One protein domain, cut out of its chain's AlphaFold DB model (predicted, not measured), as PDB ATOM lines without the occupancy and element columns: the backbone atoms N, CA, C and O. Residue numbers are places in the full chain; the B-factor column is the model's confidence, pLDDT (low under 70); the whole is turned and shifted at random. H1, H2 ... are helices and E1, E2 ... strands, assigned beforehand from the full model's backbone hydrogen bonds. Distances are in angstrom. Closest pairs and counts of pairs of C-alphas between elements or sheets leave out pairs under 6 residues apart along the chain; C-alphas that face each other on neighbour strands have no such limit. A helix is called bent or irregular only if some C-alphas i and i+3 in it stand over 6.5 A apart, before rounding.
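AT A GLANCE: This is residues 4 to 149 of the 150 residues of an uncharacterized protein of Chloroflexi bacterium (UniProt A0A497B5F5). A strongly twisted sheet of five strands, curled like part of a barrel, wraps round the short helix H5 on one face, while H3 covers part of the opposite face. H2 packs on H3, and H1 meets H2 at a corner, away from the sheet; beyond E4 the long link of residues 110 to 128 loops out before the chain returns to H4 and H5. The printed part has 146 residues, with five named helices and five named strands in the order H1, H2, E1, H3, E2, E3, E4, H4, H5, E5. The sheet has the order E1, E2, E3, E4, E5, all parallel, and the class is mixed, helices and strands. The whole is compact, with a radius of gyration of the C-alphas of 15.7 A and spans of 43 by 31 by 29 A.

IN THESE COORDINATES: H1, residues 4 to 18, begins with C-alpha 4 at (148.508, 74.382, 147.734) and is 21.3 A from first to last C-alpha. H2, residues 20 to 34, is 21.5 A long. E1 is residues 38 to 40. H3, residues 50 to 62, is 18.5 A long and has C-alpha 50 at (140.161, 96.521, 160.838). E2, residues 67 to 72, is 16.5 A long. E3, residues 86 to 92, is the longest strand, 19.1 A. E4 is residues 105 to 109 and H4 is residues 129 to 132. H5, residues 134 to 141, is irregular: C-alphas 136 and 139 are 7.9 A apart. E5, residues 145 to 148, ends with C-alpha 148 at (145.772, 92.673, 132.733).

HOW THE PARTS SIT: E1 and E5 are the edge strands of the sheet. E1 and E2 are parallel at 21 degrees, with N 39 and O 67 within hydrogen-bond range at 2.8 A. E2 and E3 are parallel at 24 degrees, with N 87 and O 68 at 2.8 A. E3 is staggered: it pairs with E2 over residues 86 to 90 and with E4 over residues 90 to 92, where N 106 and O 90 are 2.8 A apart. E4 and E5 are parallel at 23 degrees, with N 107 and O 145 at 2.8 A. Residues 123 to 124 also pair, parallel, with residues 145 to 146 of E5. H3 and H5 are on opposite faces of the sheet, which gives three layers, a sheet with helices on both faces. The height of H3 over the sheet is 10.7 A; it lies over E2 and only just over E3, on which 3 of its C-alphas fall, and runs along the strands, at 0 degrees to E2 on the local plane. The sheet curls round H5, whose closest C-alphas to E3 are those of Trp 136 and His 87, 5.8 A. E1, H3, E2 form a strand-helix-strand unit, two parallel neighbour strands with a helix between, with a right-handed crossover; in the unit E4, H4, H5, E5 the crossover is left-handed. H2 touches H3 with residues 24 to 28 alone, at a shallow tilt of 26 degrees, the same way; the closest C-alphas are those of Gln 28 and Val 59, 5.7 A. H1 touches H2 with residues 12 to 16 alone, at a steep tilt of 58 degrees, opposite ways; the closest C-alphas are those of Cys 16 and Tyr 23, 5.8 A. H4 is not on the sheet, and it and H5 meet only through their link. In H1, H2 and H3 every O i to N i+4 pair is within hydrogen-bond range; in H5 2 of 4 are, and H4 is too short for such a pair.

THE WHOLE: The two C-alphas farthest apart are those of Lys 33 and Lys 112, 45.1 A. The printed part has no cut. The long links are E2 to E3, E3 to E4 and E4 to H4, with 13, 12 and 19 residues. The mean pLDDT of the printed part is 89.7; residues 4 to 9, 13, 15 to 17 and 44 are under 70, and H1 has a mean of 67.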
ATOM      1  N   GLN A   4     147.570  73.927 146.705       56.75
ATOM      2  CA  GLN A   4     148.508  74.382 147.734       56.75
ATOM      3  C   GLN A   4     148.130  75.762 148.298       56.75
ATOM      4  O   GLN A   4     148.128  75.959 149.512       56.75
ATOM      5  N   THR A   5     147.712  76.702 147.442       60.75
ATOM      6  CA  THR A   5     147.252  78.034 147.871       60.75
ATOM      7  C   THR A   5     145.990  77.931 148.729       60.75
ATOM      8  O   THR A   5     145.873  78.618 149.740       60.75
ATOM      9  N   LYS A   6     145.060  77.037 148.368       65.50
ATOM     10  CA  LYS A   6     143.822  76.812 149.133       65.50
ATOM     11  C   LYS A   6     144.102  76.205 150.513       65.50
ATOM     12  O   LYS A   6     143.475  76.602 151.494       65.50
ATOM     13  N   ALA A   7     145.046  75.269 150.605       66.38
ATOM     14  CA  ALA A   7     145.455  74.676 151.877       66.38
ATOM     15  C   ALA A   7     146.107  75.714 152.807       66.38
ATOM     16  O   ALA A   7     145.693  75.839 153.960       66.38
ATOM     17  N   ALA A   8     147.044  76.514 152.285       68.56
ATOM     18  CA  ALA A   8     147.679  77.604 153.029       68.56
ATOM     19  C   ALA A   8     146.650  78.636 153.520       68.56
ATOM     20  O   ALA A   8     146.690  79.066 154.667       68.56
ATOM     21  N   TRP A   9     145.666  78.972 152.686       64.00
ATOM     22  CA  TRP A   9     144.563  79.854 153.065       64.00
ATOM     23  C   TRP A   9     143.738  79.317 154.222       64.00
ATOM     24  O   TRP A   9     143.496  80.026 155.193       64.00
ATOM     25  N   ASN A  10     143.309  78.061 154.134       70.25
ATOM     26  CA  ASN A  10     142.510  77.448 155.187       70.25
ATOM     27  C   ASN A  10     143.293  77.353 156.499       70.25
ATOM     28  O   ASN A  10     142.717  77.556 157.566       70.25
ATOM     29  N   HIS A  11     144.593  77.063 156.420       71.81
ATOM     30  CA  HIS A  11     145.477  77.053 157.578       71.81
ATOM     31  C   HIS A  11     145.593  78.451 158.203       71.81
ATOM     32  O   HIS A  11     145.281  78.610 159.382       71.81
ATOM     33  N   ASN A  12     145.928  79.472 157.410       72.38
ATOM     34  CA  ASN A  12     146.108  80.846 157.885       72.38
ATOM     35  C   ASN A  12     144.815  81.438 158.452       72.38
ATOM     36  O   ASN A  12     144.839  82.062 159.507       72.38
ATOM     37  N   THR A  13     143.670  81.195 157.809       69.88
ATOM     38  CA  THR A  13     142.364  81.637 158.314       69.88
ATOM     39  C   THR A  13     142.034  80.973 159.649       69.88
ATOM     40  O   THR A  13     141.589  81.643 160.576       69.88
ATOM     41  N   LYS A  14     142.282  79.662 159.793       71.25
ATOM     42  CA  LYS A  14     142.062  78.954 161.065       71.25
ATOM     43  C   LYS A  14     142.996  79.458 162.166       71.25
ATOM     44  O   LYS A  14     142.524  79.667 163.280       71.25
ATOM     45  N   ALA A  15     144.277  79.658 161.860       66.44
ATOM     46  CA  ALA A  15     145.258  80.188 162.803       66.44
ATOM     47  C   ALA A  15     144.884  81.609 163.246       66.44
ATOM     48  O   ALA A  15     144.767  81.870 164.437       66.44
ATOM     49  N   CYS A  16     144.569  82.493 162.296       65.62
ATOM     50  CA  CYS A  16     144.149  83.859 162.589       65.62
ATOM     51  C   CYS A  16     142.855  83.918 163.418       65.62
ATOM     52  O   CYS A  16     142.726  84.777 164.281       65.62
ATOM     53  N   ASN A  17     141.897  83.019 163.179       69.19
ATOM     54  CA  ASN A  17     140.631  83.022 163.919       69.19
ATOM     55  C   ASN A  17     140.755  82.436 165.332       69.19
ATOM     56  O   ASN A  17     139.981  82.816 166.205       69.19
ATOM     57  N   LYS A  18     141.684  81.499 165.560       71.81
ATOM     58  CA  LYS A  18     141.875  80.858 166.871       71.81
ATOM     59  C   LYS A  18     142.878  81.604 167.746       71.81
ATOM     60  O   LYS A  18     142.617  81.795 168.928       71.81
ATOM     61  N   THR A  19     144.010  82.013 167.178       75.00
ATOM     62  CA  THR A  19     145.116  82.665 167.890       75.00
ATOM     63  C   THR A  19     145.759  83.752 167.009       75.00
ATOM     64  O   THR A  19     146.895  83.608 166.553       75.00
ATOM     65  N   PRO A  20     145.053  84.878 166.760       76.31
ATOM     66  CA  PRO A  20     145.525  85.938 165.862       76.31
ATOM     67  C   PRO A  20     146.907  86.468 166.251       76.31
ATOM     68  O   PRO A  20     147.753  86.656 165.382       76.31
ATOM     69  N   TYR A  21     147.171  86.626 167.550       78.12
ATOM     70  CA  TYR A  21     148.466  87.087 168.044       78.12
ATOM     71  C   TYR A  21     149.621  86.173 167.606       78.12
ATOM     72  O   TYR A  21     150.575  86.645 167.001       78.12
ATOM     73  N   GLN A  22     149.494  84.859 167.813       82.62
ATOM     74  CA  GLN A  22     150.523  83.879 167.438       82.62
ATOM     75  C   GLN A  22     150.750  83.832 165.923       82.62
ATOM     76  O   GLN A  22     151.877  83.669 165.457       82.62
ATOM     77  N   TYR A  23     149.683  84.006 165.136       88.31
ATOM     78  CA  TYR A  23     149.795  84.102 163.684       88.31
ATOM     79  C   TYR A  23     150.674  85.292 163.271       88.31
ATOM     80  O   TYR A  23     151.645  85.107 162.534       88.31
ATOM     81  N   PHE A  24     150.394  86.496 163.777       92.19
ATOM     82  CA  PHE A  24     151.188  87.685 163.448       92.19
ATOM     83  C   PHE A  24     152.597  87.648 164.048       92.19
ATOM     84  O   PHE A  24     153.544  88.043 163.370       92.19
ATOM     85  N   GLU A  25     152.761  87.104 165.253       91.56
ATOM     86  CA  GLU A  25     154.062  86.893 165.892       91.56
ATOM     87  C   GLU A  25     154.959  85.980 165.046       91.56
ATOM     88  O   GLU A  25     156.133  86.278 164.836       91.56
ATOM     89  N   SER A  26     154.409  84.903 164.474       91.75
ATOM     90  CA  SER A  26     155.177  84.014 163.595       91.75
ATOM     91  C   SER A  26     155.701  84.733 162.344       91.75
ATOM     92  O   SER A  26     156.851  84.532 161.945       91.75
ATOM     93  N   ILE A  27     154.889  85.625 161.763       93.94
ATOM     94  CA  ILE A  27     155.269  86.438 160.604       93.94
ATOM     95  C   ILE A  27     156.338  87.450 161.011       93.94
ATOM     96  O   ILE A  27     157.365  87.552 160.345       93.94
ATOM     97  N   GLN A  28     156.134  88.154 162.123       96.12
ATOM     98  CA  GLN A  28     157.101  89.108 162.657       96.12
ATOM     99  C   GLN A  28     158.457  88.441 162.916       96.12
ATOM    100  O   GLN A  28     159.478  88.937 162.448       96.12
ATOM    101  N   ASN A  29     158.480  87.287 163.587       95.12
ATOM    102  CA  ASN A  29     159.708  86.545 163.868       95.12
ATOM    103  C   ASN A  29     160.421  86.103 162.585       95.12
ATOM    104  O   ASN A  29     161.648  86.190 162.492       95.12
ATOM    105  N   TYR A  30     159.668  85.661 161.575       95.62
ATOM    106  CA  TYR A  30     160.232  85.339 160.267       95.62
ATOM    107  C   TYR A  30     160.895  86.562 159.623       95.62
ATOM    108  O   TYR A  30     162.036  86.469 159.167       95.62
ATOM    109  N   LEU A  31     160.210  87.707 159.618       97.19
ATOM    110  CA  LEU A  31     160.701  88.944 159.013       97.19
ATOM    111  C   LEU A  31     161.910  89.514 159.751       97.19
ATOM    112  O   LEU A  31     162.896  89.854 159.109       97.19
ATOM    113  N   LEU A  32     161.898  89.521 161.085       95.94
ATOM    114  CA  LEU A  32     163.047  89.931 161.896       95.94
ATOM    115  C   LEU A  32     164.277  89.055 161.644       95.94
ATOM    116  O   LEU A  32     165.401  89.556 161.603       95.94
ATOM    117  N   LYS A  33     164.072  87.746 161.450       96.19
ATOM    118  CA  LYS A  33     165.157  86.789 161.207       96.19
ATOM    119  C   LYS A  33     165.704  86.855 159.785       96.19
ATOM    120  O   LYS A  33     166.909  86.727 159.591       96.19
ATOM    121  N   LYS A  34     164.830  86.946 158.780       96.56
ATOM    122  CA  LYS A  34     165.214  86.877 157.361       96.56
ATOM    123  C   LYS A  34     165.489  88.236 156.739       96.56
ATOM    124  O   LYS A  34     166.189  88.273 155.734       96.56
ATOM    125  N   LYS A  35     164.940  89.304 157.319       94.38
ATOM    126  CA  LYS A  35     165.049  90.693 156.859       94.38
ATOM    127  C   LYS A  35     164.905  90.831 155.340       94.38
ATOM    128  O   LYS A  35     165.790  91.387 154.687       94.38
ATOM    129  N   PRO A  36     163.840  90.271 154.731       95.19
ATOM    130  CA  PRO A  36     163.645  90.456 153.304       95.19
ATOM    131  C   PRO A  36     163.434  91.944 153.021       95.19
ATOM    132  O   PRO A  36     162.773  92.640 153.792       95.19
ATOM    133  N   LYS A  37     163.945  92.424 151.885       94.12
ATOM    134  CA  LYS A  37     163.727  93.815 151.466       94.12
ATOM    135  C   LYS A  37     162.243  94.108 151.228       94.12
ATOM    136  O   LYS A  37     161.769  95.179 151.580       94.12
ATOM    137  N   PHE A  38     161.516  93.153 150.648       95.12
ATOM    138  CA  PHE A  38     160.109  93.298 150.278       95.12
ATOM    139  C   PHE A  38     159.263  92.166 150.861       95.12
ATOM    140  O   PHE A  38     159.628  90.994 150.770       95.12
ATOM    141  N   PHE A  39     158.094  92.511 151.395       95.31
ATOM    142  CA  PHE A  39     157.099  91.559 151.874       95.31
ATOM    143  C   PHE A  39     155.689  91.946 151.415       95.31
ATOM    144  O   PHE A  39     155.231  93.064 151.639       95.31
ATOM    145  N   ARG A  40     154.972  91.013 150.771       94.12
ATOM    146  CA  ARG A  40     153.585  91.214 150.320       94.12
ATOM    147  C   ARG A  40     152.633  90.355 151.147       94.12
ATOM    148  O   ARG A  40     152.679  89.132 151.054       94.12
ATOM    149  N   TRP A  41     151.722  90.988 151.885       92.50
ATOM    150  CA  TRP A  41     150.852  90.316 152.862       92.50
ATOM    151  C   TRP A  41     149.863  89.314 152.261       92.50
ATOM    152  O   TRP A  41     149.545  88.293 152.873       92.50
ATOM    153  N   HIS A  42     149.360  89.590 151.062       85.44
ATOM    154  CA  HIS A  42     148.331  88.780 150.423       85.44
ATOM    155  C   HIS A  42     148.734  88.466 148.984       85.44
ATOM    156  O   HIS A  42     148.966  89.364 148.174       85.44
ATOM    157  N   VAL A  43     148.827  87.175 148.655       74.00
ATOM    158  CA  VAL A  43     148.941  86.716 147.257       74.00
ATOM    159  C   VAL A  43     147.587  86.823 146.554       74.00
ATOM    160  O   VAL A  43     147.515  87.169 145.381       74.00
ATOM    161  N   SER A  44     146.515  86.586 147.305       69.56
ATOM    162  CA  SER A  44     145.130  86.852 146.935       69.56
ATOM    163  C   SER A  44     144.342  87.178 148.213       69.56
ATOM    164  O   SER A  44     144.849  86.970 149.318       69.56
ATOM    165  N   GLY A  45     143.082  87.594 148.084       78.88
ATOM    166  CA  GLY A  45     142.236  87.895 149.243       78.88
ATOM    167  C   GLY A  45     142.438  89.314 149.766       78.88
ATOM    168  O   GLY A  45     143.010  90.157 149.080       78.88
ATOM    169  N   ASP A  46     141.891  89.586 150.944       87.50
ATOM    170  CA  ASP A  46     141.893  90.913 151.555       87.50
ATOM    171  C   ASP A  46     141.899  90.789 153.081       87.50
ATOM    172  O   ASP A  46     141.518  89.745 153.619       87.50
ATOM    173  N   SER A  47     142.268  91.861 153.781       89.25
ATOM    174  CA  SER A  47     142.152  91.919 155.237       89.25
ATOM    175  C   SER A  47     140.687  91.703 155.660       89.25
ATOM    176  O   SER A  47     139.787  92.336 155.095       89.25
ATOM    177  N   PRO A  48     140.400  90.798 156.611       88.88
ATOM    178  CA  PRO A  48     139.035  90.451 157.004       88.88
ATOM    179  C   PRO A  48     138.325  91.584 157.757       88.88
ATOM    180  O   PRO A  48     137.173  91.889 157.442       88.88
ATOM    181  N   ASP A  49     139.010  92.223 158.702       91.62
ATOM    182  CA  ASP A  49     138.499  93.317 159.523       91.62
ATOM    183  C   ASP A  49     139.607  94.342 159.842       91.62
ATOM    184  O   ASP A  49     140.769  94.174 159.461       91.62
ATOM    185  N   GLU A  50     139.229  95.441 160.496       93.31
ATOM    186  CA  GLU A  50     140.161  96.521 160.838       93.31
ATOM    187  C   GLU A  50     141.171  96.087 161.908       93.31
ATOM    188  O   GLU A  50     142.327  96.493 161.856       93.31
ATOM    189  N   ARG A  51     140.798  95.169 162.811       92.06
ATOM    190  CA  ARG A  51     141.733  94.610 163.801       92.06
ATOM    191  C   ARG A  51     142.871  93.858 163.124       92.06
ATOM    192  O   ARG A  51     144.018  94.029 163.519       92.06
ATOM    193  N   TYR A  52     142.588  93.053 162.102       93.31
ATOM    194  CA  TYR A  52     143.625  92.397 161.306       93.31
ATOM    195  C   TYR A  52     144.573  93.419 160.670       93.31
ATOM    196  O   TYR A  52     145.789  93.232 160.674       93.31
ATOM    197  N   PHE A  53     144.021  94.519 160.151       95.06
ATOM    198  CA  PHE A  53     144.816  95.592 159.562       95.06
ATOM    199  C   PHE A  53     145.697  96.313 160.599       95.06
ATOM    200  O   PHE A  53     146.842  96.638 160.299       95.06
ATOM    201  N   GLU A  54     145.229  96.491 161.836       94.81
ATOM    202  CA  GLU A  54     146.058  97.033 162.924       94.81
ATOM    203  C   GLU A  54     147.206  96.096 163.321       94.81
ATOM    204  O   GLU A  54     148.324  96.556 163.544       94.81
ATOM    205  N   HIS A  55     146.997  94.778 163.325       94.88
ATOM    206  CA  HIS A  55     148.104  93.839 163.546       94.88
ATOM    207  C   HIS A  55     149.135  93.903 162.413       94.88
ATOM    208  O   HIS A  55     150.337  93.855 162.660       94.88
ATOM    209  N   LEU A  56     148.680  94.062 161.170       95.19
ATOM    210  CA  LEU A  56     149.556  94.261 160.020       95.19
ATOM    211  C   LEU A  56     150.423  95.520 160.187       95.19
ATOM    212  O   LEU A  56     151.636  95.465 159.981       95.19
ATOM    213  N   ARG A  57     149.808  96.637 160.599       96.62
ATOM    214  CA  ARG A  57     150.509  97.891 160.926       96.62
ATOM    215  C   ARG A  57     151.540  97.687 162.026       96.62
ATOM    216  O   ARG A  57     152.668  98.146 161.880       96.62
ATOM    217  N   TYR A  58     151.166  96.976 163.086       96.69
ATOM    218  CA  TYR A  58     152.072  96.658 164.180       96.69
ATOM    219  C   TYR A  58     153.293  95.875 163.689       96.69
ATOM    220  O   TYR A  58     154.420  96.273 163.960       96.69
ATOM    221  N   VAL A  59     153.096  94.822 162.890       97.62
ATOM    222  CA  VAL A  59     154.223  94.056 162.336       97.62
ATOM    223  C   VAL A  59     155.127  94.943 161.477       97.62
ATOM    224  O   VAL A  59     156.343  94.871 161.634       97.62
ATOM    225  N   ALA A  60     154.562  95.812 160.631       97.94
ATOM    226  CA  ALA A  60     155.354  96.739 159.820       97.94
ATOM    227  C   ALA A  60     156.207  97.691 160.681       97.94
ATOM    228  O   ALA A  60     157.392  97.857 160.403       97.94
ATOM    229  N   LEU A  61     155.657  98.237 161.774       97.62
ATOM    230  CA  LEU A  61     156.421  99.056 162.731       97.62
ATOM    231  C   LEU A  61     157.577  98.287 163.372       97.62
ATOM    232  O   LEU A  61     158.658  98.839 163.562       97.62
ATOM    233  N   MET A  62     157.356  97.014 163.701       97.62
ATOM    234  CA  MET A  62     158.367  96.171 164.337       97.62
ATOM    235  C   MET A  62     159.435  95.664 163.361       97.62
ATOM    236  O   MET A  62     160.442  95.120 163.803       97.62
ATOM    237  N   THR A  63     159.239  95.823 162.050       97.62
ATOM    238  CA  THR A  63     160.154  95.331 161.007       97.62
ATOM    239  C   THR A  63     160.551  96.453 160.036       97.62
ATOM    240  O   THR A  63     160.296  96.362 158.836       97.62
ATOM    241  N   PRO A  64     161.210  97.523 160.528       97.12
ATOM    242  CA  PRO A  64     161.504  98.719 159.731       97.12
ATOM    243  C   PRO A  64     162.456  98.466 158.549       97.12
ATOM    244  O   PRO A  64     162.440  99.225 157.587       97.12
ATOM    245  N   ASP A  65     163.248  97.387 158.596       96.31
ATOM    246  CA  ASP A  65     164.164  96.968 157.521       96.31
ATOM    247  C   ASP A  65     163.432  96.330 156.315       96.31
ATOM    248  O   ASP A  65     164.056  96.019 155.298       96.31
ATOM    249  N   THR A  66     162.120  96.088 156.428       97.75
ATOM    250  CA  THR A  66     161.295  95.428 155.411       97.75
ATOM    251  C   THR A  66     160.224  96.379 154.895       97.75
ATOM    252  O   THR A  66     159.474  96.974 155.663       97.75
ATOM    253  N   GLU A  67     160.097  96.473 153.574       97.44
ATOM    254  CA  GLU A  67     159.025  97.208 152.911       97.44
ATOM    255  C   GLU A  67     157.798  96.293 152.751       97.44
ATOM    256  O   GLU A  67     157.844  95.245 152.096       97.44
ATOM    257  N   HIS A  68     156.671  96.680 153.340       97.50
ATOM    258  CA  HIS A  68     155.420  95.928 153.337       97.50
ATOM    259  C   HIS A  68     154.461  96.445 152.277       97.50
ATOM    260  O   HIS A  68     154.239  97.643 152.167       97.50
ATOM    261  N   LEU A  69     153.814  95.538 151.551       96.69
ATOM    262  CA  LEU A  69     152.791  95.876 150.567       96.69
ATOM    263  C   LEU A  69     151.509  95.091 150.812       96.69
ATOM    264  O   LEU A  69     151.523  93.866 150.989       96.69
ATOM    265  N   ILE A  70     150.385  95.797 150.741       96.19
ATOM    266  CA  ILE A  70     149.056  95.199 150.718       96.19
ATOM    267  C   ILE A  70     148.184  95.829 149.632       96.19
ATOM    268  O   ILE A  70     148.048  97.047 149.525       96.19
ATOM    269  N   PHE A  71     147.545  94.957 148.854       95.19
ATOM    270  CA  PHE A  71     146.451  95.311 147.960       95.19
ATOM    271  C   PHE A  71     145.126  95.071 148.679       95.19
ATOM    272  O   PHE A  71     144.916  93.984 149.216       95.19
ATOM    273  N   THR A  72     144.225  96.052 148.694       94.94
ATOM    274  CA  THR A  72     142.985  95.951 149.482       94.94
ATOM    275  C   THR A  72     141.785  96.630 148.829       94.94
ATOM    276  O   THR A  72     141.905  97.641 148.139       94.94
ATOM    277  N   LYS A  73     140.598  96.072 149.068       94.31
ATOM    278  CA  LYS A  73     139.282  96.640 148.747       94.31
ATOM    279  C   LYS A  73     138.626  97.289 149.974       94.31
ATOM    280  O   LYS A  73     137.498  97.777 149.889       94.31
ATOM    281  N   ARG A  74     139.300  97.321 151.129       94.31
ATOM    282  CA  ARG A  74     138.769  97.825 152.407       94.31
ATOM    283  C   ARG A  74     138.806  99.347 152.524       94.31
ATOM    284  O   ARG A  74     139.220  99.900 153.533       94.31
ATOM    285  N   TYR A  75     138.253 100.060 151.544       94.12
ATOM    286  CA  TYR A  75     138.331 101.528 151.452       94.12
ATOM    287  C   TYR A  75     137.816 102.294 152.677       94.12
ATOM    288  O   TYR A  75     138.127 103.476 152.831       94.12
ATOM    289  N   LYS A  76     137.009 101.658 153.532       93.06
ATOM    290  CA  LYS A  76     136.452 102.257 154.748       93.06
ATOM    291  C   LYS A  76     137.403 102.222 155.948       93.06
ATOM    292  O   LYS A  76     137.215 103.055 156.824       93.06
ATOM    293  N   PHE A  77     138.429 101.366 155.958       94.81
ATOM    294  CA  PHE A  77     139.381 101.287 157.074       94.81
ATOM    295  C   PHE A  77     140.132 102.601 157.280       94.81
ATOM    296  O   PHE A  77     140.273 103.424 156.363       94.81
ATOM    297  N   ASN A  78     140.617 102.813 158.495       93.75
ATOM    298  CA  ASN A  78     141.462 103.938 158.818       93.75
ATOM    299  C   ASN A  78     142.854 103.743 158.200       93.75
ATOM    300  O   ASN A  78     143.563 102.802 158.527       93.75
ATOM    301  N   TYR A  79     143.271 104.660 157.328       94.38
ATOM    302  CA  TYR A  79     144.601 104.672 156.693       94.38
ATOM    303  C   TYR A  79     145.435 105.887 157.120       94.38
ATOM    304  O   TYR A  79     146.376 106.269 156.437       94.38
ATOM    305  N   ARG A  80     145.071 106.541 158.230       92.62
ATOM    306  CA  ARG A  80     145.885 107.616 158.809       92.62
ATOM    307  C   ARG A  80     147.107 107.027 159.507       92.62
ATOM    308  O   ARG A  80     147.010 105.921 160.042       92.62
ATOM    309  N   ASN A  81     148.198 107.794 159.529       93.12
ATOM    310  CA  ASN A  81     149.440 107.493 160.250       93.12
ATOM    311  C   ASN A  81     149.998 106.096 159.937       93.12
ATOM    312  O   ASN A  81     150.354 105.347 160.843       93.12
ATOM    313  N   LEU A  82     150.013 105.721 158.655       95.50
ATOM    314  CA  LEU A  82     150.634 104.465 158.246       95.50
ATOM    315  C   LEU A  82     152.144 104.514 158.528       95.50
ATOM    316  O   LEU A  82     152.756 105.567 158.322       95.50
ATOM    317  N   PRO A  83     152.749 103.393 158.963       96.88
ATOM    318  CA  PRO A  83     154.199 103.242 158.969       96.88
ATOM    319  C   PRO A  83     154.774 103.582 157.592       96.88
ATOM    320  O   PRO A  83     154.177 103.235 156.573       96.88
ATOM    321  N   SER A  84     155.930 104.244 157.546       96.31
ATOM    322  CA  SER A  84     156.554 104.675 156.286       96.31
ATOM    323  C   SER A  84     156.961 103.509 155.380       96.31
ATOM    324  O   SER A  84     157.068 103.688 154.171       96.31
ATOM    325  N   ASN A  85     157.154 102.324 155.962       97.50
ATOM    326  CA  ASN A  85     157.437 101.072 155.272       97.50
ATOM    327  C   ASN A  85     156.170 100.240 154.985       97.50
ATOM    328  O   ASN A  85     156.286  99.074 154.618       97.50
ATOM    329  N   LEU A  86     154.956 100.779 155.177       97.50
ATOM    330  CA  LEU A  86     153.696 100.098 154.865       97.50
ATOM    331  C   LEU A  86     152.962 100.761 153.693       97.50
ATOM    332  O   LEU A  86     152.223 101.734 153.844       97.50
ATOM    333  N   HIS A  87     153.077 100.127 152.532       96.81
ATOM    334  CA  HIS A  87     152.464 100.542 151.278       96.81
ATOM    335  C   HIS A  87     151.082  99.921 151.116       96.81
ATOM    336  O   HIS A  87     150.920  98.699 151.031       96.81
ATOM    337  N   VAL A  88     150.062 100.774 151.050       96.25
ATOM    338  CA  VAL A  88     148.671 100.364 150.841       96.25
ATOM    339  C   VAL A  88     148.219 100.796 149.456       96.25
ATOM    340  O   VAL A  88     148.178 101.987 149.149       96.25
ATOM    341  N   VAL A  89     147.814  99.822 148.645       96.19
ATOM    342  CA  VAL A  89     147.326 100.048 147.283       96.19
ATOM    343  C   VAL A  89     145.880  99.570 147.172       96.19
ATOM    344  O   VAL A  89     145.537  98.446 147.541       96.19
ATOM    345  N   PHE A  90     144.998 100.426 146.665       96.19
ATOM    346  CA  PHE A  90     143.578 100.114 146.534       96.19
ATOM    347  C   PHE A  90     143.256  99.333 145.266       96.19
ATOM    348  O   PHE A  90     143.513  99.789 144.159       96.19
ATOM    349  N   SER A  91     142.626  98.176 145.431       94.38
ATOM    350  CA  SER A  91     142.312  97.237 144.354       94.38
ATOM    351  C   SER A  91     141.009  97.584 143.638       94.38
ATOM    352  O   SER A  91     139.925  97.177 144.063       94.38
ATOM    353  N   MET A  92     141.109  98.250 142.496       94.62
ATOM    354  CA  MET A  92     139.976  98.654 141.675       94.62
ATOM    355  C   MET A  92     139.597  97.572 140.665       94.62
ATOM    356  O   MET A  92     140.436  96.996 139.978       94.62
ATOM    357  N   TRP A  93     138.302  97.288 140.594       91.56
ATOM    358  CA  TRP A  93     137.700  96.328 139.668       91.56
ATOM    359  C   TRP A  93     136.562  97.022 138.940       91.56
ATOM    360  O   TRP A  93     135.950  97.916 139.520       91.56
ATOM    361  N   ASN A  94     136.216  96.579 137.733       86.38
ATOM    362  CA  ASN A  94     135.100  97.142 136.975       86.38
ATOM    363  C   ASN A  94     133.854  97.326 137.848       86.38
ATOM    364  O   ASN A  94     133.387  96.379 138.485       86.38
ATOM    365  N   LYS A  95     133.317  98.551 137.874       82.06
ATOM    366  CA  LYS A  95     132.121  98.940 138.649       82.06
ATOM    367  C   LYS A  95     132.252  98.795 140.178       82.06
ATOM    368  O   LYS A  95     131.276  98.975 140.897       82.06
ATOM    369  N   TYR A  96     133.449  98.524 140.696       87.06
ATOM    370  CA  TYR A  96     133.754  98.419 142.122       87.06
ATOM    371  C   TYR A  96     134.945  99.317 142.498       87.06
ATOM    372  O   TYR A  96     135.810  99.618 141.678       87.06
ATOM    373  N   GLY A  97     135.001  99.792 143.742       82.31
ATOM    374  CA  GLY A  97     136.090 100.672 144.188       82.31
ATOM    375  C   GLY A  97     135.910 102.145 143.838       82.31
ATOM    376  O   GLY A  97     136.788 102.778 143.266       82.31
ATOM    377  N   ASN A  98     134.759 102.710 144.192       77.62
ATOM    378  CA  ASN A  98     134.567 104.154 144.148       77.62
ATOM    379  C   ASN A  98     134.914 104.751 145.523       77.62
ATOM    380  O   ASN A  98     134.118 104.674 146.458       77.62
ATOM    381  N   THR A  99     136.131 105.279 145.674       85.88
ATOM    382  CA  THR A  99     136.607 105.893 146.924       85.88
ATOM    383  C   THR A  99     137.240 107.253 146.669       85.88
ATOM    384  O   THR A  99     138.022 107.426 145.734       85.88
ATOM    385  N   ARG A 100     136.924 108.216 147.544       86.56
ATOM    386  CA  ARG A 100     137.470 109.583 147.508       86.56
ATOM    387  C   ARG A 100     138.859 109.695 148.142       86.56
ATOM    388  O   ARG A 100     139.512 110.722 147.998       86.56
ATOM    389  N   LYS A 101     139.312 108.662 148.862       87.75
ATOM    390  CA  LYS A 101     140.643 108.640 149.484       87.75
ATOM    391  C   LYS A 101     141.721 108.652 148.392       87.75
ATOM    392  O   LYS A 101     141.676 107.836 147.472       87.75
ATOM    393  N   LYS A 102     142.675 109.580 148.504       88.94
ATOM    394  CA  LYS A 102     143.830 109.710 147.606       88.94
ATOM    395  C   LYS A 102     144.920 108.724 148.037       88.94
ATOM    396  O   LYS A 102     145.820 109.088 148.777       88.94
ATOM    397  N   MET A 103     144.773 107.473 147.618       93.50
ATOM    398  CA  MET A 103     145.778 106.417 147.764       93.50
ATOM    399  C   MET A 103     146.121 105.871 146.374       93.50
ATOM    400  O   MET A 103     145.240 105.932 145.505       93.50
ATOM    401  N   PRO A 104     147.321 105.299 146.168       95.69
ATOM    402  CA  PRO A 104     147.635 104.578 144.944       95.69
ATOM    403  C   PRO A 104     146.622 103.473 144.670       95.69
ATOM    404  O   PRO A 104     146.112 102.829 145.596       95.69
ATOM    405  N   ARG A 105     146.335 103.239 143.393       96.38
ATOM    406  CA  ARG A 105     145.347 102.249 142.964       96.38
ATOM    407  C   ARG A 105     145.968 101.208 142.051       96.38
ATOM    408  O   ARG A 105     146.826 101.491 141.224       96.38
ATOM    409  N   ALA A 106     145.483  99.992 142.222       95.56
ATOM    410  CA  ALA A 106     145.747  98.828 141.406       95.56
ATOM    411  C   ALA A 106     144.495  98.519 140.596       95.56
ATOM    412  O   ALA A 106     143.503  98.044 141.150       95.56
ATOM    413  N   TRP A 107     144.528  98.791 139.301       95.56
ATOM    414  CA  TRP A 107     143.403  98.587 138.403       95.56
ATOM    415  C   TRP A 107     143.463  97.217 137.745       95.56
ATOM    416  O   TRP A 107     144.505  96.813 137.236       95.56
ATOM    417  N   MET A 108     142.339  96.510 137.709       94.19
ATOM    418  CA  MET A 108     142.176  95.346 136.842       94.19
ATOM    419  C   MET A 108     141.677  95.815 135.471       94.19
ATOM    420  O   MET A 108     140.603  96.406 135.379       94.19
ATOM    421  N   ARG A 109     142.457  95.558 134.418       93.88
ATOM    422  CA  ARG A 109     142.084  95.818 133.026       93.88
ATOM    423  C   ARG A 109     141.497  94.549 132.421       93.88
ATOM    424  O   ARG A 109     142.207  93.566 132.212       93.88
ATOM    425  N   ASP A 110     140.205  94.595 132.115       93.12
ATOM    426  CA  ASP A 110     139.513  93.579 131.323       93.12
ATOM    427  C   ASP A 110     139.318  94.111 129.892       93.12
ATOM    428  O   ASP A 110     138.497  95.009 129.701       93.12
ATOM    429  N   PRO A 111     140.024  93.589 128.873       88.38
ATOM    430  CA  PRO A 111     139.855  94.040 127.490       88.38
ATOM    431  C   PRO A 111     138.423  93.887 126.960       88.38
ATOM    432  O   PRO A 111     138.013  94.635 126.079       88.38
ATOM    433  N   LYS A 112     137.643  92.938 127.502       91.62
ATOM    434  CA  LYS A 112     136.243  92.713 127.101       91.62
ATOM    435  C   LYS A 112     135.278  93.698 127.755       91.62
ATOM    436  O   LYS A 112     134.130  93.807 127.338       91.62
ATOM    437  N   ASN A 113     135.715  94.367 128.814       90.31
ATOM    438  CA  ASN A 113     134.917  95.311 129.576       90.31
ATOM    439  C   ASN A 113     135.861  96.371 130.158       90.31
ATOM    440  O   ASN A 113     136.214  96.287 131.334       90.31
ATOM    441  N   PRO A 114     136.353  97.318 129.345       88.81
ATOM    442  CA  PRO A 114     137.324  98.298 129.811       88.81
ATOM    443  C   PRO A 114     136.721  99.184 130.908       88.81
ATOM    444  O   PRO A 114     135.565  99.601 130.827       88.81
ATOM    445  N   ASP A 115     137.507  99.482 131.943       92.56
ATOM    446  CA  ASP A 115     137.103 100.408 132.999       92.56
ATOM    447  C   ASP A 115     137.567 101.828 132.649       92.56
ATOM    448  O   ASP A 115     138.772 102.088 132.651       92.56
ATOM    449  N   PRO A 116     136.648 102.770 132.370       92.06
ATOM    450  CA  PRO A 116     137.013 104.124 131.955       92.06
ATOM    451  C   PRO A 116     137.658 104.948 133.078       92.06
ATOM    452  O   PRO A 116     138.096 106.068 132.843       92.06
ATOM    453  N   ARG A 117     137.691 104.432 134.314       93.44
ATOM    454  CA  ARG A 117     138.319 105.102 135.459       93.44
ATOM    455  C   ARG A 117     139.832 104.891 135.520       93.44
ATOM    456  O   ARG A 117     140.476 105.559 136.326       93.44
ATOM    457  N   ILE A 118     140.379 103.960 134.736       94.25
ATOM    458  CA  ILE A 118     141.822 103.700 134.694       94.25
ATOM    459  C   ILE A 118     142.515 104.942 134.116       94.25
ATOM    460  O   ILE A 118     142.207 105.318 132.986       94.25
ATOM    461  N   PRO A 119     143.443 105.583 134.850       93.69
ATOM    462  CA  PRO A 119     144.189 106.721 134.326       93.69
ATOM    463  C   PRO A 119     145.013 106.340 133.091       93.69
ATOM    464  O   PRO A 119     145.606 105.261 133.045       93.69
ATOM    465  N   ASN A 120     145.097 107.243 132.112       94.50
ATOM    466  CA  ASN A 120     145.887 107.027 130.890       94.50
ATOM    467  C   ASN A 120     147.388 106.866 131.173       94.50
ATOM    468  O   ASN A 120     148.100 106.247 130.389       94.50
ATOM    469  N   ASP A 121     147.869 107.430 132.279       95.62
ATOM    470  CA  ASP A 121     149.260 107.376 132.717       95.62
ATOM    471  C   ASP A 121     149.530 106.277 133.759       95.62
ATOM    472  O   ASP A 121     150.640 106.213 134.301       95.62
ATOM    473  N   ALA A 122     148.543 105.412 134.036       95.88
ATOM    474  CA  ALA A 122     148.720 104.263 134.914       95.88
ATOM    475  C   ALA A 122     149.786 103.318 134.349       95.88
ATOM    476  O   ALA A 122     149.779 102.965 133.168       95.88
ATOM    477  N   ILE A 123     150.699 102.885 135.211       96.25
ATOM    478  CA  ILE A 123     151.838 102.072 134.798       96.25
ATOM    479  C   ILE A 123     151.381 100.632 134.605       96.25
ATOM    480  O   ILE A 123     150.766 100.037 135.492       96.25
ATOM    481  N   GLU A 124     151.703 100.047 133.458       95.75
ATOM    482  CA  GLU A 124     151.416  98.643 133.201       95.75
ATOM    483  C   GLU A 124     152.339  97.736 134.016       95.75
ATOM    484  O   GLU A 124     153.563  97.876 133.994       95.75
ATOM    485  N   CYS A 125     151.748  96.808 134.771       94.00
ATOM    486  CA  CYS A 125     152.515  95.849 135.548       94.00
ATOM    487  C   CYS A 125     153.236  94.862 134.611       94.00
ATOM    488  O   CYS A 125     152.563  94.152 133.862       94.00
ATOM    489  N   PRO A 126     154.571  94.712 134.711       91.00
ATOM    490  CA  PRO A 126     155.332  93.786 133.868       91.00
ATOM    491  C   PRO A 126     155.166  92.308 134.270       91.00
ATOM    492  O   PRO A 126     155.774  91.431 133.666       91.00
ATOM    493  N   GLY A 127     154.399  92.009 135.324       87.50
ATOM    494  CA  GLY A 127     154.123  90.640 135.774       87.50
ATOM    495  C   GLY A 127     155.239  89.967 136.584       87.50
ATOM    496  O   GLY A 127     155.023  88.868 137.086       87.50
ATOM    497  N   ASN A 128     156.395  90.615 136.778       85.75
ATOM    498  CA  ASN A 128     157.510  90.070 137.560       85.75
ATOM    499  C   ASN A 128     157.850  90.942 138.780       85.75
ATOM    500  O   ASN A 128     158.539  91.956 138.664       85.75
ATOM    501  N   CYS A 129     157.407  90.526 139.967       85.12
ATOM    502  CA  CYS A 129     157.681  91.256 141.206       85.12
ATOM    503  C   CYS A 129     159.113  91.085 141.734       85.12
ATOM    504  O   CYS A 129     159.535  91.922 142.526       85.12
ATOM    505  N   GLU A 130     159.842  90.039 141.331       80.94
ATOM    506  CA  GLU A 130     161.175  89.730 141.876       80.94
ATOM    507  C   GLU A 130     162.220  90.771 141.467       80.94
ATOM    508  O   GLU A 130     163.107  91.104 142.247       80.94
ATOM    509  N   SER A 131     162.077  91.318 140.259       85.94
ATOM    510  CA  SER A 131     162.960  92.352 139.713       85.94
ATOM    511  C   SER A 131     162.340  93.751 139.735       85.94
ATOM    512  O   SER A 131     163.066  94.735 139.838       85.94
ATOM    513  N   CYS A 132     161.007  93.867 139.654       90.19
ATOM    514  CA  CYS A 132     160.343  95.162 139.502       90.19
ATOM    515  C   CYS A 132     160.203  95.937 140.822       90.19
ATOM    516  O   CYS A 132     160.629  97.085 140.905       90.19
ATOM    517  N   GLY A 133     159.546  95.363 141.838       90.00
ATOM    518  CA  GLY A 133     159.316  96.023 143.138       90.00
ATOM    519  C   GLY A 133     158.517  97.347 143.121       90.00
ATOM    520  O   GLY A 133     158.279  97.922 144.178       90.00
ATOM    521  N   MET A 134     158.049  97.832 141.967       94.38
ATOM    522  CA  MET A 134     157.459  99.174 141.811       94.38
ATOM    523  C   MET A 134     156.232  99.431 142.695       94.38
ATOM    524  O   MET A 134     156.003 100.557 143.131       94.38
ATOM    525  N   CYS A 135     155.438  98.397 142.991       95.12
ATOM    526  CA  CYS A 135     154.231  98.545 143.804       95.12
ATOM    527  C   CYS A 135     154.504  99.039 145.239       95.12
ATOM    528  O   CYS A 135     153.603  99.608 145.844       95.12
ATOM    529  N   TRP A 136     155.731  98.882 145.751       95.88
ATOM    530  CA  TRP A 136     156.194  99.436 147.035       95.88
ATOM    531  C   TRP A 136     156.630 100.910 146.945       95.88
ATOM    532  O   TRP A 136     157.287 101.433 147.837       95.88
ATOM    533  N   SER A 137     156.390 101.579 145.820       95.12
ATOM    534  CA  SER A 137     156.808 102.972 145.617       95.12
ATOM    535  C   SER A 137     155.789 103.793 144.833       95.12
ATOM    536  O   SER A 137     156.104 104.892 144.386       95.12
ATOM    537  N   LEU A 138     154.567 103.289 144.639       95.31
ATOM    538  CA  LEU A 138     153.530 103.996 143.876       95.31
ATOM    539  C   LEU A 138     153.100 105.308 144.540       95.31
ATOM    540  O   LEU A 138     152.767 106.266 143.850       95.31
ATOM    541  N   ASP A 139     153.135 105.358 145.869       89.75
ATOM    542  CA  ASP A 139     152.920 106.565 146.667       89.75
ATOM    543  C   ASP A 139     153.947 107.660 146.334       89.75
ATOM    544  O   ASP A 139     153.571 108.817 146.154       89.75
ATOM    545  N   LYS A 140     155.220 107.280 146.173       92.25
ATOM    546  CA  LYS A 140     156.330 108.173 145.810       92.25
ATOM    547  C   LYS A 140     156.306 108.557 144.333       92.25
ATOM    548  O   LYS A 140     156.585 109.700 143.990       92.25
ATOM    549  N   ILE A 141     155.975 107.606 143.460       94.38
ATOM    550  CA  ILE A 141     155.869 107.823 142.010       94.38
ATOM    551  C   ILE A 141     154.661 108.714 141.682       94.38
ATOM    552  O   ILE A 141     154.678 109.436 140.688       94.38
ATOM    553  N   GLY A 142     153.609 108.663 142.501       94.12
ATOM    554  CA  GLY A 142     152.382 109.426 142.287       94.12
ATOM    555  C   GLY A 142     151.524 108.889 141.141       94.12
ATOM    556  O   GLY A 142     150.734 109.640 140.576       94.12
ATOM    557  N   LYS A 143     151.675 107.605 140.792       95.31
ATOM    558  CA  LYS A 143     150.924 106.945 139.715       95.31
ATOM    559  C   LYS A 143     150.205 105.701 140.206       95.31
ATOM    560  O   LYS A 143     150.639 105.031 141.141       95.31
ATOM    561  N   ASP A 144     149.122 105.376 139.515       96.69
ATOM    562  CA  ASP A 144     148.430 104.105 139.673       96.69
ATOM    563  C   ASP A 144     149.114 103.006 138.840       96.69
ATOM    564  O   ASP A 144     149.904 103.279 137.934       96.69
ATOM    565  N   VAL A 145     148.794 101.747 139.136       96.56
ATOM    566  CA  VAL A 145     149.262 100.570 138.393       96.56
ATOM    567  C   VAL A 145     148.078  99.821 137.792       96.56
ATOM    568  O   VAL A 145     146.998  99.777 138.384       96.56
ATOM    569  N   VAL A 146     148.270  99.200 136.633       96.31
ATOM    570  CA  VAL A 146     147.254  98.393 135.953       96.31
ATOM    571  C   VAL A 146     147.741  96.965 135.709       96.31
ATOM    572  O   VAL A 146     148.883  96.732 135.319       96.31
ATOM    573  N   PHE A 147     146.858  96.000 135.960       93.88
ATOM    574  CA  PHE A 147     147.073  94.568 135.778       93.88
ATOM    575  C   PHE A 147     146.104  94.037 134.727       93.88
ATOM    576  O   PHE A 147     144.891  94.228 134.851       93.88
ATOM    577  N   ASN A 148     146.617  93.334 133.721       91.00
ATOM    578  CA  ASN A 148     145.772  92.673 132.733       91.00
ATOM    579  C   ASN A 148     145.092  91.446 133.357       91.00
ATOM    580  O   ASN A 148     145.710  90.681 134.099       91.00
ATOM    581  N   LYS A 149     143.802  91.266 133.075       85.25
ATOM    582  CA  LYS A 149     143.057  90.072 133.481       85.25
ATOM    583  C   LYS A 149     143.602  88.840 132.746       85.25
ATOM    584  O   LYS A 149     143.658  88.844 131.518       85.25
TER     585      LYS A 149